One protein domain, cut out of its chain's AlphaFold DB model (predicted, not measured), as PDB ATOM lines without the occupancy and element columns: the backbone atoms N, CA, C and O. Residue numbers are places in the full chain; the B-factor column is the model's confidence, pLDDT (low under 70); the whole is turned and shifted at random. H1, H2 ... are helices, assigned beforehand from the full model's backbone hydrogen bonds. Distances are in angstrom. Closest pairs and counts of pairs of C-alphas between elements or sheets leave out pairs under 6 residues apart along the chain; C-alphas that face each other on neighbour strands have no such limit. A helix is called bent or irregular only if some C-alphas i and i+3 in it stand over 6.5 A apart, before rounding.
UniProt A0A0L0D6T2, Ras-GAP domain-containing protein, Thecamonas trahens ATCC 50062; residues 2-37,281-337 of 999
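AT A GLANCE: This is residues 2 to 37 and 281 to 337 of the 999 residues of the protein "Ras-GAP domain-containing protein" of Thecamonas trahens ATCC 50062 (UniProt A0A0L0D6T2). Two long helices, H5 and the kinked H1, run in opposite ways side by side over part of their length, and a third, H3, crosses the first half of H1; the centres of the three make a triangle. At the end of the body where H1 finishes and H5 starts, two short helices, H2 and H4, pack crosswise on each other, and H4 folds back into H5 as a helical hairpin. The printed part has 93 residues with five named helices, H1 to H5 in order along the chain, and no named strand; its class is all helix. It is compact, with a radius of gyration of the C-alphas of 13.9 A, yet elongated in outline, spanning 45 by 27 by 23 A.

IN THESE COORDINATES: H5, the longest helix, is residues 313 to 337 and is 36.5 A long; it ends at C-alpha 337 (169.132, 180.358, 237.555). H1 is residues 2 to 20, 27.2 A long, and begins at C-alpha 2 (173.056, 173.609, 223.568). H1 is irregular, with C-alphas 12 and 15 7.3 A apart, and it has a kink of 48 degrees near residue 13. H3, residues 281 to 296, is 22.7 A long and begins at C-alpha 281 (168.250, 165.455, 226.836). H4 is residues 298 to 307, 14.2 A, and H2 is residues 26 to 34, 12.7 A.

HOW THE PARTS SIT: The hub is H1, which touches H2, H3 and H5. With residues 12 to 19 alone it touches H5, at a shallow tilt of 22 degrees, opposite ways; the closest C-alphas, those of Leu 16 and Val 322, are 6.2 A apart. With residues 6 to 13 alone it touches residues 281 to 287 of H3, at a steep tilt of 42 degrees, the same way, closest at the C-alphas of Leu 10 and Leu 284, 5.7 A. H1 and H2 touch only at the corner, the closest C-alphas being those of Leu 20 and Leu 27, 5.7 A. H2 touches H4 at a steep tilt of 69 degrees, only just short of perpendicular, closest at the C-alphas of Ala 30 and Ala 304, 5.3 A. H4 and H5 form a helical hairpin at a shallow tilt of 12 degrees; H5 touches H4 with residues 313 to 316 alone, closest at the C-alphas of Leu 305 and Val 316, 6.6 A. H3 and H5 are close but not clearly touching, and H1 and H4 are apart. In H2, H3, H4 and H5 every O i to N i+4 pair is within hydrogen-bond range; in H1, 10 of 15 are.

THE WHOLE: The two C-alphas farthest apart, those of Ala 2 and Cys 309, are 45.2 A apart. Residues 38 to 280 are not printed, and C-alphas 37 and 281 stand 26.2 A apart across the cut, on the link from H2 to H3. The links printed whole, H1 to H2, H3 to H4 and H4 to H5, are tight. The mean pLDDT of the printed part is 76.7, and it is under 70 at residues 2 to 8, 36 to 37, 308 to 313 and 330 to 337.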
ATOM      1  N   ALA A   2     174.038 174.384 222.785       41.16
ATOM      2  CA  ALA A   2     173.056 173.609 223.568       41.16
ATOM      3  C   ALA A   2     173.549 172.192 223.957       41.16
ATOM      4  O   ALA A   2     173.479 171.822 225.123       41.16
ATOM      5  N   ALA A   3     174.155 171.445 223.025       43.88
ATOM      6  CA  ALA A   3     174.718 170.117 223.309       43.88
ATOM      7  C   ALA A   3     175.878 170.138 224.330       43.88
ATOM      8  O   ALA A   3     175.965 169.254 225.178       43.88
ATOM      9  N   SER A   4     176.727 171.179 224.325       50.56
ATOM     10  CA  SER A   4     177.819 171.298 225.308       50.56
ATOM     11  C   SER A   4     177.320 171.696 226.703       50.56
ATOM     12  O   SER A   4     177.945 171.331 227.692       50.56
ATOM     13  N   GLN A   5     176.184 172.401 226.794       57.69
ATOM     14  CA  GLN A   5     175.500 172.708 228.057       57.69
ATOM     15  C   GLN A   5     174.789 171.490 228.665       57.69
ATOM     16  O   GLN A   5     174.737 171.357 229.885       57.69
ATOM     17  N   VAL A   6     174.230 170.604 227.833       62.88
ATOM     18  CA  VAL A   6     173.631 169.341 228.296       62.88
ATOM     19  C   VAL A   6     174.724 168.376 228.763       62.88
ATOM     20  O   VAL A   6     174.600 167.801 229.840       62.88
ATOM     21  N   GLY A   7     175.844 168.289 228.034       61.69
ATOM     22  CA  GLY A   7     177.005 167.480 228.428       61.69
ATOM     23  C   GLY A   7     177.588 167.862 229.795       61.69
ATOM     24  O   GLY A   7     177.827 166.989 230.623       61.69
ATOM     25  N   SER A   8     177.732 169.161 230.093       66.25
ATOM     26  CA  SER A   8     178.206 169.606 231.415       66.25
ATOM     27  C   SER A   8     177.234 169.279 232.555       66.25
ATOM     28  O   SER A   8     177.670 169.083 233.683       66.25
ATOM     29  N   LYS A   9     175.925 169.209 232.273       72.31
ATOM     30  CA  LYS A   9     174.898 168.836 233.260       72.31
ATOM     31  C   LYS A   9     174.823 167.329 233.485       72.31
ATOM     32  O   LYS A   9     174.555 166.898 234.599       72.31
ATOM     33  N   LEU A  10     175.083 166.529 232.454       78.88
ATOM     34  CA  LEU A  10     175.168 165.071 232.571       78.88
ATOM     35  C   LEU A  10     176.320 164.643 233.487       78.88
ATOM     36  O   LEU A  10     176.126 163.744 234.304       78.88
ATOM     37  N   ALA A  11     177.460 165.340 233.405       78.88
ATOM     38  CA  ALA A  11     178.654 165.070 234.211       78.88
ATOM     39  C   ALA A  11     178.407 165.145 235.731       78.88
ATOM     40  O   ALA A  11     179.068 164.454 236.500       78.88
ATOM     41  N   VAL A  12     177.427 165.945 236.173       81.06
ATOM     42  CA  VAL A  12     177.049 166.083 237.592       81.06
ATOM     43  C   VAL A  12     176.540 164.761 238.177       81.06
ATOM     44  O   VAL A  12     176.697 164.512 239.368       81.06
ATOM     45  N   TYR A  13     175.959 163.898 237.344       84.94
ATOM     46  CA  TYR A  13     175.324 162.651 237.759       84.94
ATOM     47  C   TYR A  13     176.234 161.419 237.648       84.94
ATOM     48  O   TYR A  13     175.788 160.330 237.998       84.94
ATOM     49  N   GLU A  14     177.484 161.558 237.188       85.94
ATOM     50  CA  GLU A  14     178.386 160.406 236.999       85.94
ATOM     51  C   GLU A  14     178.669 159.668 238.308       85.94
ATOM     52  O   GLU A  14     178.555 158.449 238.344       85.94
ATOM     53  N   GLY A  15     178.881 160.389 239.415       85.19
ATOM     54  CA  GLY A  15     179.081 159.752 240.722       85.19
ATOM     55  C   GLY A  15     177.869 158.942 241.204       85.19
ATOM     56  O   GLY A  15     178.031 157.952 241.907       85.19
ATOM     57  N   LEU A  16     176.647 159.316 240.803       87.00
ATOM     58  CA  LEU A  16     175.444 158.527 241.097       87.00
ATOM     59  C   LEU A  16     175.326 157.304 240.191       87.00
ATOM     60  O   LEU A  16     174.860 156.261 240.641       87.00
ATOM     61  N   LEU A  17     175.748 157.424 238.933       89.50
ATOM     62  CA  LEU A  17     175.816 156.282 238.033       89.50
ATOM     63  C   LEU A  17     176.861 155.269 238.482       89.50
ATOM     64  O   LEU A  17     176.568 154.085 238.426       89.50
ATOM     65  N   ASP A  18     178.014 155.709 238.985       88.62
ATOM     66  CA  ASP A  18     179.050 154.814 239.511       88.62
ATOM     67  C   ASP A  18     178.520 153.928 240.646       88.62
ATOM     68  O   ASP A  18     178.781 152.733 240.659       88.62
ATOM     69  N   VAL A  19     177.719 154.488 241.559       88.31
ATOM     70  CA  VAL A  19     177.115 153.718 242.664       88.31
ATOM     71  C   VAL A  19     175.953 152.839 242.186       88.31
ATOM     72  O   VAL A  19     175.723 151.759 242.726       88.31
ATOM     73  N   LEU A  20     175.182 153.291 241.192       89.69
ATOM     74  CA  LEU A  20     174.056 152.524 240.649       89.69
ATOM     75  C   LEU A  20     174.516 151.318 239.816       89.69
ATOM     76  O   LEU A  20     173.868 150.274 239.863       89.69
ATOM     77  N   LEU A  21     175.585 151.497 239.039       88.81
ATOM     78  CA  LEU A  21     176.115 150.555 238.046       88.81
ATOM     79  C   LEU A  21     177.262 149.699 238.599       88.81
ATOM     80  O   LEU A  21     177.994 149.098 237.822       88.81
ATOM     81  N   ASP A  22     177.438 149.669 239.918       87.31
ATOM     82  CA  ASP A  22     178.402 148.789 240.573       87.31
ATOM     83  C   ASP A  22     178.118 147.307 240.255       87.31
ATOM     84  O   ASP A  22     176.955 146.910 240.118       87.31
ATOM     85  N   ASP A  23     179.170 146.486 240.165       80.00
ATOM     86  CA  ASP A  23     179.089 145.071 239.764       80.00
ATOM     87  C   ASP A  23     178.143 144.259 240.669       80.00
ATOM     88  O   ASP A  23     177.406 143.375 240.213       80.00
ATOM     89  N   GLU A  24     178.095 144.597 241.961       82.12
ATOM     90  CA  GLU A  24     177.238 143.926 242.935       82.12
ATOM     91  C   GLU A  24     175.788 144.436 242.902       82.12
ATOM     92  O   GLU A  24     174.911 143.818 243.509       82.12
ATOM     93  N   MET A  25     175.502 145.528 242.179       88.25
ATOM     94  CA  MET A  25     174.177 146.140 241.993       88.25
ATOM     95  C   MET A  25     173.404 146.364 243.310       88.25
ATOM     96  O   MET A  25     172.168 146.347 243.340       88.25
ATOM     97  N   GLN A  26     174.114 146.605 244.418       85.75
ATOM     98  CA  GLN A  26     173.530 146.667 245.765       85.75
ATOM     99  C   GLN A  26     172.490 147.786 245.902       85.75
ATOM    100  O   GLN A  26     171.424 147.590 246.494       85.75
ATOM    101  N   LEU A  27     172.753 148.951 245.296       88.25
ATOM    102  CA  LEU A  27     171.799 150.060 245.271       88.25
ATOM    103  C   LEU A  27     170.530 149.699 244.486       88.25
ATOM    104  O   LEU A  27     169.425 150.018 244.930       88.25
ATOM    105  N   VAL A  28     170.659 148.993 243.359       90.31
ATOM    106  CA  VAL A  28     169.503 148.497 242.596       90.31
ATOM    107  C   VAL A  28     168.689 147.532 243.450       90.31
ATOM    108  O   VAL A  28     167.468 147.659 243.517       90.31
ATOM    109  N   GLU A  29     169.332 146.609 244.166       87.00
ATOM    110  CA  GLU A  29     168.626 145.671 245.040       87.00
ATOM    111  C   GLU A  29     167.882 146.360 246.188       87.00
ATOM    112  O   GLU A  29     166.731 146.000 246.468       87.00
ATOM    113  N   ALA A  30     168.495 147.372 246.804       86.38
ATOM    114  CA  ALA A  30     167.860 148.181 247.835       86.38
ATOM    115  C   ALA A  30     166.639 148.929 247.287       86.38
ATOM    116  O   ALA A  30     165.557 148.836 247.874       86.38
ATOM    117  N   ILE A  31     166.766 149.578 246.123       88.62
ATOM    118  CA  ILE A  31     165.645 150.246 245.445       88.62
ATOM    119  C   ILE A  31     164.522 149.245 245.160       88.62
ATOM    120  O   ILE A  31     163.378 149.501 245.524       88.62
ATOM    121  N   VAL A  32     164.836 148.085 244.574       85.88
ATOM    122  CA  VAL A  32     163.854 147.040 244.235       85.88
ATOM    123  C   VAL A  32     163.123 146.522 245.475       85.88
ATOM    124  O   VAL A  32     161.934 146.218 245.396       85.88
ATOM    125  N   SER A  33     163.805 146.427 246.620       83.06
ATOM    126  CA  SER A  33     163.206 145.946 247.873       83.06
ATOM    127  C   SER A  33     162.197 146.921 248.493       83.06
ATOM    128  O   SER A  33     161.254 146.475 249.145       83.06
ATOM    129  N   GLN A  34     162.380 148.229 248.275       80.19
ATOM    130  CA  GLN A  34     161.543 149.298 248.843       80.19
ATOM    131  C   GLN A  34     160.540 149.887 247.844       80.19
ATOM    132  O   GLN A  34     159.665 150.662 248.222       80.19
ATOM    133  N   MET A  35     160.679 149.546 246.564       79.12
ATOM    134  CA  MET A  35     159.883 150.092 245.473       79.12
ATOM    135  C   MET A  35     158.386 149.775 245.627       79.12
ATOM    136  O   MET A  35     157.987 148.613 245.752       79.12
ATOM    137  N   ASP A  36     157.540 150.803 245.491       68.00
ATOM    138  CA  ASP A  36     156.114 150.618 245.208       68.00
ATOM    139  C   ASP A  36     155.932 150.252 243.729       68.00
ATOM    140  O   ASP A  36     156.556 150.822 242.834       68.00
ATOM    141  N   ILE A  37     155.028 149.319 243.443       63.59
ATOM    142  CA  ILE A  37     154.740 148.899 242.073       63.59
ATOM    143  C   ILE A  37     154.290 150.061 241.171       63.59
ATOM    144  O   ILE A  37     154.502 149.997 239.960       63.59
ATOM    145  N   ALA A 281     169.291 164.839 226.017       74.94
ATOM    146  CA  ALA A 281     168.250 165.455 226.836       74.94
ATOM    147  C   ALA A 281     167.400 164.394 227.553       74.94
ATOM    148  O   ALA A 281     167.105 164.559 228.740       74.94
ATOM    149  N   LYS A 282     167.074 163.276 226.888       78.38
ATOM    150  CA  LYS A 282     166.431 162.114 227.530       78.38
ATOM    151  C   LYS A 282     167.315 161.501 228.613       78.38
ATOM    152  O   LYS A 282     166.821 161.242 229.710       78.38
ATOM    153  N   ALA A 283     168.608 161.326 228.343       80.75
ATOM    154  CA  ALA A 283     169.568 160.817 229.320       80.75
ATOM    155  C   ALA A 283     169.633 161.715 230.567       80.75
ATOM    156  O   ALA A 283     169.603 161.224 231.694       80.75
ATOM    157  N   LEU A 284     169.647 163.039 230.380       79.06
ATOM    158  CA  LEU A 284     169.648 163.991 231.490       79.06
ATOM    159  C   LEU A 284     168.349 163.913 232.298       79.06
ATOM    160  O   LEU A 284     168.393 163.863 233.526       79.06
ATOM    161  N   GLN A 285     167.201 163.862 231.621       79.00
ATOM    162  CA  GLN A 285     165.894 163.780 232.270       79.00
ATOM    163  C   GLN A 285     165.762 162.511 233.125       79.00
ATOM    164  O   GLN A 285     165.320 162.586 234.271       79.00
ATOM    165  N   VAL A 286     166.222 161.368 232.615       82.31
ATOM    166  CA  VAL A 286     166.243 160.097 233.352       82.31
ATOM    167  C   VAL A 286     167.079 160.195 234.632       82.31
ATOM    168  O   VAL A 286     166.626 159.768 235.696       82.31
ATOM    169  N   ARG A 287     168.272 160.799 234.564       85.69
ATOM    170  CA  ARG A 287     169.156 160.967 235.731       85.69
ATOM    171  C   ARG A 287     168.559 161.925 236.776       85.69
ATOM    172  O   ARG A 287     168.668 161.676 237.975       85.69
ATOM    173  N   VAL A 288     167.856 162.972 236.336       76.56
ATOM    174  CA  VAL A 288     167.094 163.880 237.216       76.56
ATOM    175  C   VAL A 288     165.947 163.145 237.914       76.56
ATOM    176  O   VAL A 288     165.730 163.318 239.117       76.56
ATOM    177  N   ASP A 289     165.200 162.322 237.180       76.44
ATOM    178  CA  ASP A 289     164.075 161.576 237.741       76.44
ATOM    179  C   ASP A 289     164.545 160.502 238.733       76.44
ATOM    180  O   ASP A 289     163.923 160.343 239.787       76.44
ATOM    181  N   LEU A 290     165.693 159.862 238.471       86.00
ATOM    182  CA  LEU A 290     166.367 158.980 239.425       86.00
ATOM    183  C   LEU A 290     166.714 159.721 240.721       86.00
ATOM    184  O   LEU A 290     166.334 159.281 241.804       86.00
ATOM    185  N   GLN A 291     167.376 160.876 240.626       82.88
ATOM    186  CA  GLN A 291     167.736 161.686 241.793       82.88
ATOM    187  C   GLN A 291     166.503 162.057 242.632       82.88
ATOM    188  O   GLN A 291     166.534 161.978 243.866       82.88
ATOM    189  N   ARG A 292     165.410 162.474 241.977       75.75
ATOM    190  CA  ARG A 292     164.164 162.849 242.658       75.75
ATOM    191  C   ARG A 292     163.559 161.653 243.389       75.75
ATOM    192  O   ARG A 292     163.141 161.803 244.536       75.75
ATOM    193  N   TYR A 293     163.544 160.486 242.750       79.88
ATOM    194  CA  TYR A 293     163.051 159.253 243.356       79.88
ATOM    195  C   TYR A 293     163.883 158.849 244.581       79.88
ATOM    196  O   TYR A 293     163.321 158.588 245.645       79.88
ATOM    197  N   LEU A 294     165.211 158.858 244.453       82.94
ATOM    198  CA  LEU A 294     166.131 158.515 245.541       82.94
ATOM    199  C   LEU A 294     166.005 159.482 246.718       82.94
ATOM    200  O   LEU A 294     165.995 159.054 247.864       82.94
ATOM    201  N   SER A 295     165.841 160.778 246.446       78.62
ATOM    202  CA  SER A 295     165.661 161.786 247.497       78.62
ATOM    203  C   SER A 295     164.343 161.605 248.255       78.62
ATOM    204  O   SER A 295     164.302 161.789 249.466       78.62
ATOM    205  N   ALA A 296     163.264 161.233 247.561       75.38
ATOM    206  CA  ALA A 296     161.958 161.005 248.181       75.38
ATOM    207  C   ALA A 296     161.909 159.731 249.044       75.38
ATOM    208  O   ALA A 296     161.079 159.642 249.945       75.38
ATOM    209  N   ASN A 297     162.790 158.765 248.770       78.06
ATOM    210  CA  ASN A 297     162.829 157.458 249.431       78.06
ATOM    211  C   ASN A 297     164.127 157.220 250.218       78.06
ATOM    212  O   ASN A 297     164.433 156.078 250.556       78.06
ATOM    213  N   TYR A 298     164.884 158.283 250.501       81.81
ATOM    214  CA  TYR A 298     166.251 158.207 251.018       81.81
ATOM    215  C   TYR A 298     166.360 157.341 252.279       81.81
ATOM    216  O   TYR A 298     167.095 156.357 252.277       81.81
ATOM    217  N   ASP A 299     165.561 157.637 253.308       81.19
ATOM    218  CA  ASP A 299     165.624 156.935 254.598       81.19
ATOM    219  C   ASP A 299     165.332 155.431 254.460       81.19
ATOM    220  O   ASP A 299     166.012 154.598 255.058       81.19
ATOM    221  N   ASN A 300     164.355 155.068 253.622       79.94
ATOM    222  CA  ASN A 300     163.985 153.670 253.389       79.94
ATOM    223  C   ASN A 300     165.072 152.921 252.608       79.94
ATOM    224  O   ASN A 300     165.335 151.755 252.890       79.94
ATOM    225  N   ILE A 301     165.700 153.577 251.627       84.69
ATOM    226  CA  ILE A 301     166.769 152.983 250.811       84.69
ATOM    227  C   ILE A 301     168.030 152.781 251.651       84.69
ATOM    228  O   ILE A 301     168.636 151.717 251.568       84.69
ATOM    229  N   VAL A 302     168.394 153.751 252.495       84.69
ATOM    230  CA  VAL A 302     169.522 153.617 253.429       84.69
ATOM    231  C   VAL A 302     169.270 152.472 254.408       84.69
ATOM    232  O   VAL A 302     170.112 151.588 254.525       84.69
ATOM    233  N   ALA A 303     168.084 152.405 255.021       82.12
ATOM    234  CA  ALA A 303     167.732 151.299 255.912       82.12
ATOM    235  C   ALA A 303     167.761 149.933 255.196       82.12
ATOM    236  O   ALA A 303     168.194 148.932 255.767       82.12
ATOM    237  N   ALA A 304     167.322 149.880 253.934       81.50
ATOM    238  CA  ALA A 304     167.374 148.665 253.129       81.50
ATOM    239  C   ALA A 304     168.816 148.225 252.849       81.50
ATOM    240  O   ALA A 304     169.120 147.046 253.035       81.50
ATOM    241  N   LEU A 305     169.693 149.161 252.473       82.88
ATOM    242  CA  LEU A 305     171.123 148.904 252.299       82.88
ATOM    243  C   LEU A 305     171.749 148.394 253.603       82.88
ATOM    244  O   LEU A 305     172.406 147.366 253.590       82.88
ATOM    245  N   GLU A 306     171.469 149.024 254.745       81.00
ATOM    246  CA  GLU A 306     171.996 148.601 256.053       81.00
ATOM    247  C   GLU A 306     171.501 147.210 256.501       81.00
ATOM    248  O   GLU A 306     172.187 146.517 257.254       81.00
ATOM    249  N   SER A 307     170.307 146.799 256.061       73.25
ATOM    250  CA  SER A 307     169.661 145.541 256.472       73.25
ATOM    251  C   SER A 307     169.943 144.333 255.569       73.25
ATOM    252  O   SER A 307     169.690 143.196 255.974       73.25
ATOM    253  N   GLY A 308     170.433 144.549 254.345       61.28
ATOM    254  CA  GLY A 308     170.752 143.471 253.411       61.28
ATOM    255  C   GLY A 308     171.944 142.656 253.911       61.28
ATOM    256  O   GLY A 308     172.976 143.231 254.247       61.28
ATOM    257  N   CYS A 309     171.819 141.324 253.964       44.81
ATOM    258  CA  CYS A 309     172.911 140.389 254.275       44.81
ATOM    259  C   CYS A 309     174.098 140.570 253.300       44.81
ATOM    260  O   CYS A 309     174.227 139.802 252.353       44.81
ATOM    261  N   GLY A 310     174.952 141.576 253.514       52.72
ATOM    262  CA  GLY A 310     176.180 141.795 252.743       52.72
ATOM    263  C   GLY A 310     176.408 143.184 252.135       52.72
ATOM    264  O   GLY A 310     177.357 143.305 251.367       52.72
ATOM    265  N   ALA A 311     175.621 144.226 252.435       54.75
ATOM    266  CA  ALA A 311     175.980 145.564 251.948       54.75
ATOM    267  C   ALA A 311     177.276 146.045 252.617       54.75
ATOM    268  O   ALA A 311     177.390 146.052 253.847       54.75
ATOM    269  N   ASP A 312     178.256 146.436 251.807       64.44
ATOM    270  CA  ASP A 312     179.498 147.001 252.318       64.44
ATOM    271  C   ASP A 312     179.173 148.362 252.951       64.44
ATOM    272  O   ASP A 312     178.530 149.215 252.331       64.44
ATOM    273  N   ALA A 313     179.616 148.594 254.189       68.81
ATOM    274  CA  ALA A 313     179.464 149.890 254.851       68.81
ATOM    275  C   ALA A 313     180.053 151.036 253.998       68.81
ATOM    276  O   ALA A 313     179.619 152.185 254.112       68.81
ATOM    277  N   ALA A 314     180.997 150.710 253.105       74.75
ATOM    278  CA  ALA A 314     181.531 151.613 252.097       74.75
ATOM    279  C   ALA A 314     180.472 152.110 251.092       74.75
ATOM    280  O   ALA A 314     180.435 153.307 250.816       74.75
ATOM    281  N   VAL A 315     179.575 151.247 250.597       79.44
ATOM    282  CA  VAL A 315     178.546 151.613 249.600       79.44
ATOM    283  C   VAL A 315     177.493 152.537 250.211       79.44
ATOM    284  O   VAL A 315     177.073 153.504 249.577       79.44
ATOM    285  N   VAL A 316     177.113 152.306 251.473       83.56
ATOM    286  CA  VAL A 316     176.184 153.186 252.208       83.56
ATOM    287  C   VAL A 316     176.781 154.584 252.381       83.56
ATOM    288  O   VAL A 316     176.111 155.585 252.117       83.56
ATOM    289  N   ALA A 317     178.055 154.658 252.777       82.31
ATOM    290  CA  ALA A 317     178.768 155.922 252.927       82.31
ATOM    291  C   ALA A 317     178.938 156.649 251.583       82.31
ATOM    292  O   ALA A 317     178.709 157.857 251.505       82.31
ATOM    293  N   GLN A 318     179.279 155.916 250.520       85.12
ATOM    294  CA  GLN A 318     179.437 156.456 249.171       85.12
ATOM    295  C   GLN A 318     178.108 156.980 248.610       85.12
ATOM    296  O   GLN A 318     178.063 158.083 248.069       85.12
ATOM    297  N   PHE A 319     177.007 156.245 248.787       87.88
ATOM    298  CA  PHE A 319     175.673 156.691 248.383       87.88
ATOM    299  C   PHE A 319     175.253 157.975 249.113       87.88
ATOM    300  O   PHE A 319     174.762 158.913 248.479       87.88
ATOM    301  N   ALA A 320     175.478 158.047 250.429       85.62
ATOM    302  CA  ALA A 320     175.161 159.227 251.229       85.62
ATOM    303  C   ALA A 320     175.962 160.465 250.782       85.62
ATOM    304  O   ALA A 320     175.380 161.536 250.591       85.62
ATOM    305  N   ASP A 321     177.270 160.311 250.554       86.88
ATOM    306  CA  ASP A 321     178.160 161.390 250.106       86.88
ATOM    307  C   ASP A 321     177.781 161.912 248.707       86.88
ATOM    308  O   ASP A 321     177.656 163.123 248.484       86.88
ATOM    309  N   VAL A 322     177.484 161.000 247.775       88.69
ATOM    310  CA  VAL A 322     177.029 161.341 246.420       88.69
ATOM    311  C   VAL A 322     175.688 162.075 246.453       88.69
ATOM    312  O   VAL A 322     175.535 163.110 245.797       88.69
ATOM    313  N   MET A 323     174.715 161.601 247.238       87.50
ATOM    314  CA  MET A 323     173.405 162.251 247.356       87.50
ATOM    315  C   MET A 323     173.504 163.638 248.003       87.50
ATOM    316  O   MET A 323     172.838 164.574 247.547       87.50
ATOM    317  N   GLN A 324     174.367 163.807 249.009       82.50
ATOM    318  CA  GLN A 324     174.626 165.101 249.641       82.50
ATOM    319  C   GLN A 324     175.276 166.087 248.659       82.50
ATOM    320  O   GLN A 324     174.829 167.233 248.533       82.50
ATOM    321  N   THR A 325     176.287 165.634 247.916       83.12
ATOM    322  CA  THR A 325     176.985 166.434 246.900       83.12
ATOM    323  C   THR A 325     176.044 166.849 245.767       83.12
ATOM    324  O   THR A 325     176.032 168.013 245.347       83.12
ATOM    325  N   LEU A 326     175.179 165.939 245.307       82.31
ATOM    326  CA  LEU A 326     174.168 166.220 244.287       82.31
ATOM    327  C   LEU A 326     173.139 167.255 244.747       82.31
ATOM    328  O   LEU A 326     172.819 168.177 243.995       82.31
ATOM    329  N   GLN A 327     172.639 167.150 245.981       78.00
ATOM    330  CA  GLN A 327     171.693 168.125 246.532       78.00
ATOM    331  C   GLN A 327     172.302 169.531 246.610       78.00
ATOM    332  O   GLN A 327     171.650 170.505 246.226       78.00
ATOM    333  N   GLN A 328     173.561 169.644 247.042       74.00
ATOM    334  CA  GLN A 328     174.275 170.924 247.101       74.00
ATOM    335  C   GLN A 328     174.507 171.519 245.707       74.00
ATOM    336  O   GLN A 328     174.295 172.717 245.498       74.00
ATOM    337  N   THR A 329     174.885 170.683 244.739       73.81
ATOM    338  CA  THR A 329     175.159 171.110 243.359       73.81
ATOM    339  C   THR A 329     173.884 171.594 242.662       73.81
ATOM    340  O   THR A 329     173.873 172.681 242.083       73.81
ATOM    341  N   VAL A 330     172.769 170.864 242.801       69.50
ATOM    342  CA  VAL A 330     171.467 171.258 242.233       69.50
ATOM    343  C   VAL A 330     170.920 172.529 242.891       69.50
ATOM    344  O   VAL A 330     170.425 173.416 242.192       69.50
ATOM    345  N   ALA A 331     171.052 172.680 244.214       67.00
ATOM    346  CA  ALA A 331     170.648 173.904 244.912       67.00
ATOM    347  C   ALA A 331     171.463 175.132 244.454       67.00
ATOM    348  O   ALA A 331     170.911 176.222 244.266       67.00
ATOM    349  N   ALA A 332     172.767 174.958 244.214       64.44
ATOM    350  CA  ALA A 332     173.633 176.009 243.686       64.44
ATOM    351  C   ALA A 332     173.262 176.407 242.243       64.44
ATOM    352  O   ALA A 332     173.272 177.597 241.914       64.44
ATOM    353  N   GLU A 333     172.888 175.450 241.387       65.50
ATOM    354  CA  GLU A 333     172.412 175.727 240.024       65.50
ATOM    355  C   GLU A 333     171.051 176.438 240.003       65.50
ATOM    356  O   GLU A 333     170.876 177.404 239.256       65.50
ATOM    357  N   GLN A 334     170.108 176.033 240.859       59.19
ATOM    358  CA  GLN A 334     168.806 176.699 240.996       59.19
ATOM    359  C   GLN A 334     168.952 178.143 241.498       59.19
ATOM    360  O   GLN A 334     168.283 179.046 240.992       59.19
ATOM    361  N   SER A 335     169.883 178.391 242.426       56.97
ATOM    362  CA  SER A 335     170.215 179.738 242.908       56.97
ATOM    363  C   SER A 335     170.828 180.620 241.808       56.97
ATOM    364  O   SER A 335     170.466 181.791 241.676       56.97
ATOM    365  N   LYS A 336     171.706 180.060 240.960       57.53
ATOM    366  CA  LYS A 336     172.258 180.757 239.783       57.53
ATOM    367  C   LYS A 336     171.179 181.071 238.737       57.53
ATOM    368  O   LYS A 336     171.168 182.176 238.202       57.53
ATOM    369  N   ALA A 337     170.247 180.150 238.485       56.09
ATOM    370  CA  ALA A 337     169.132 180.358 237.555       56.09
ATOM    371  C   ALA A 337     168.117 181.405 238.058       56.09
ATOM    372  O   ALA A 337     167.607 182.198 237.265       56.09
TER     373      ALA A 337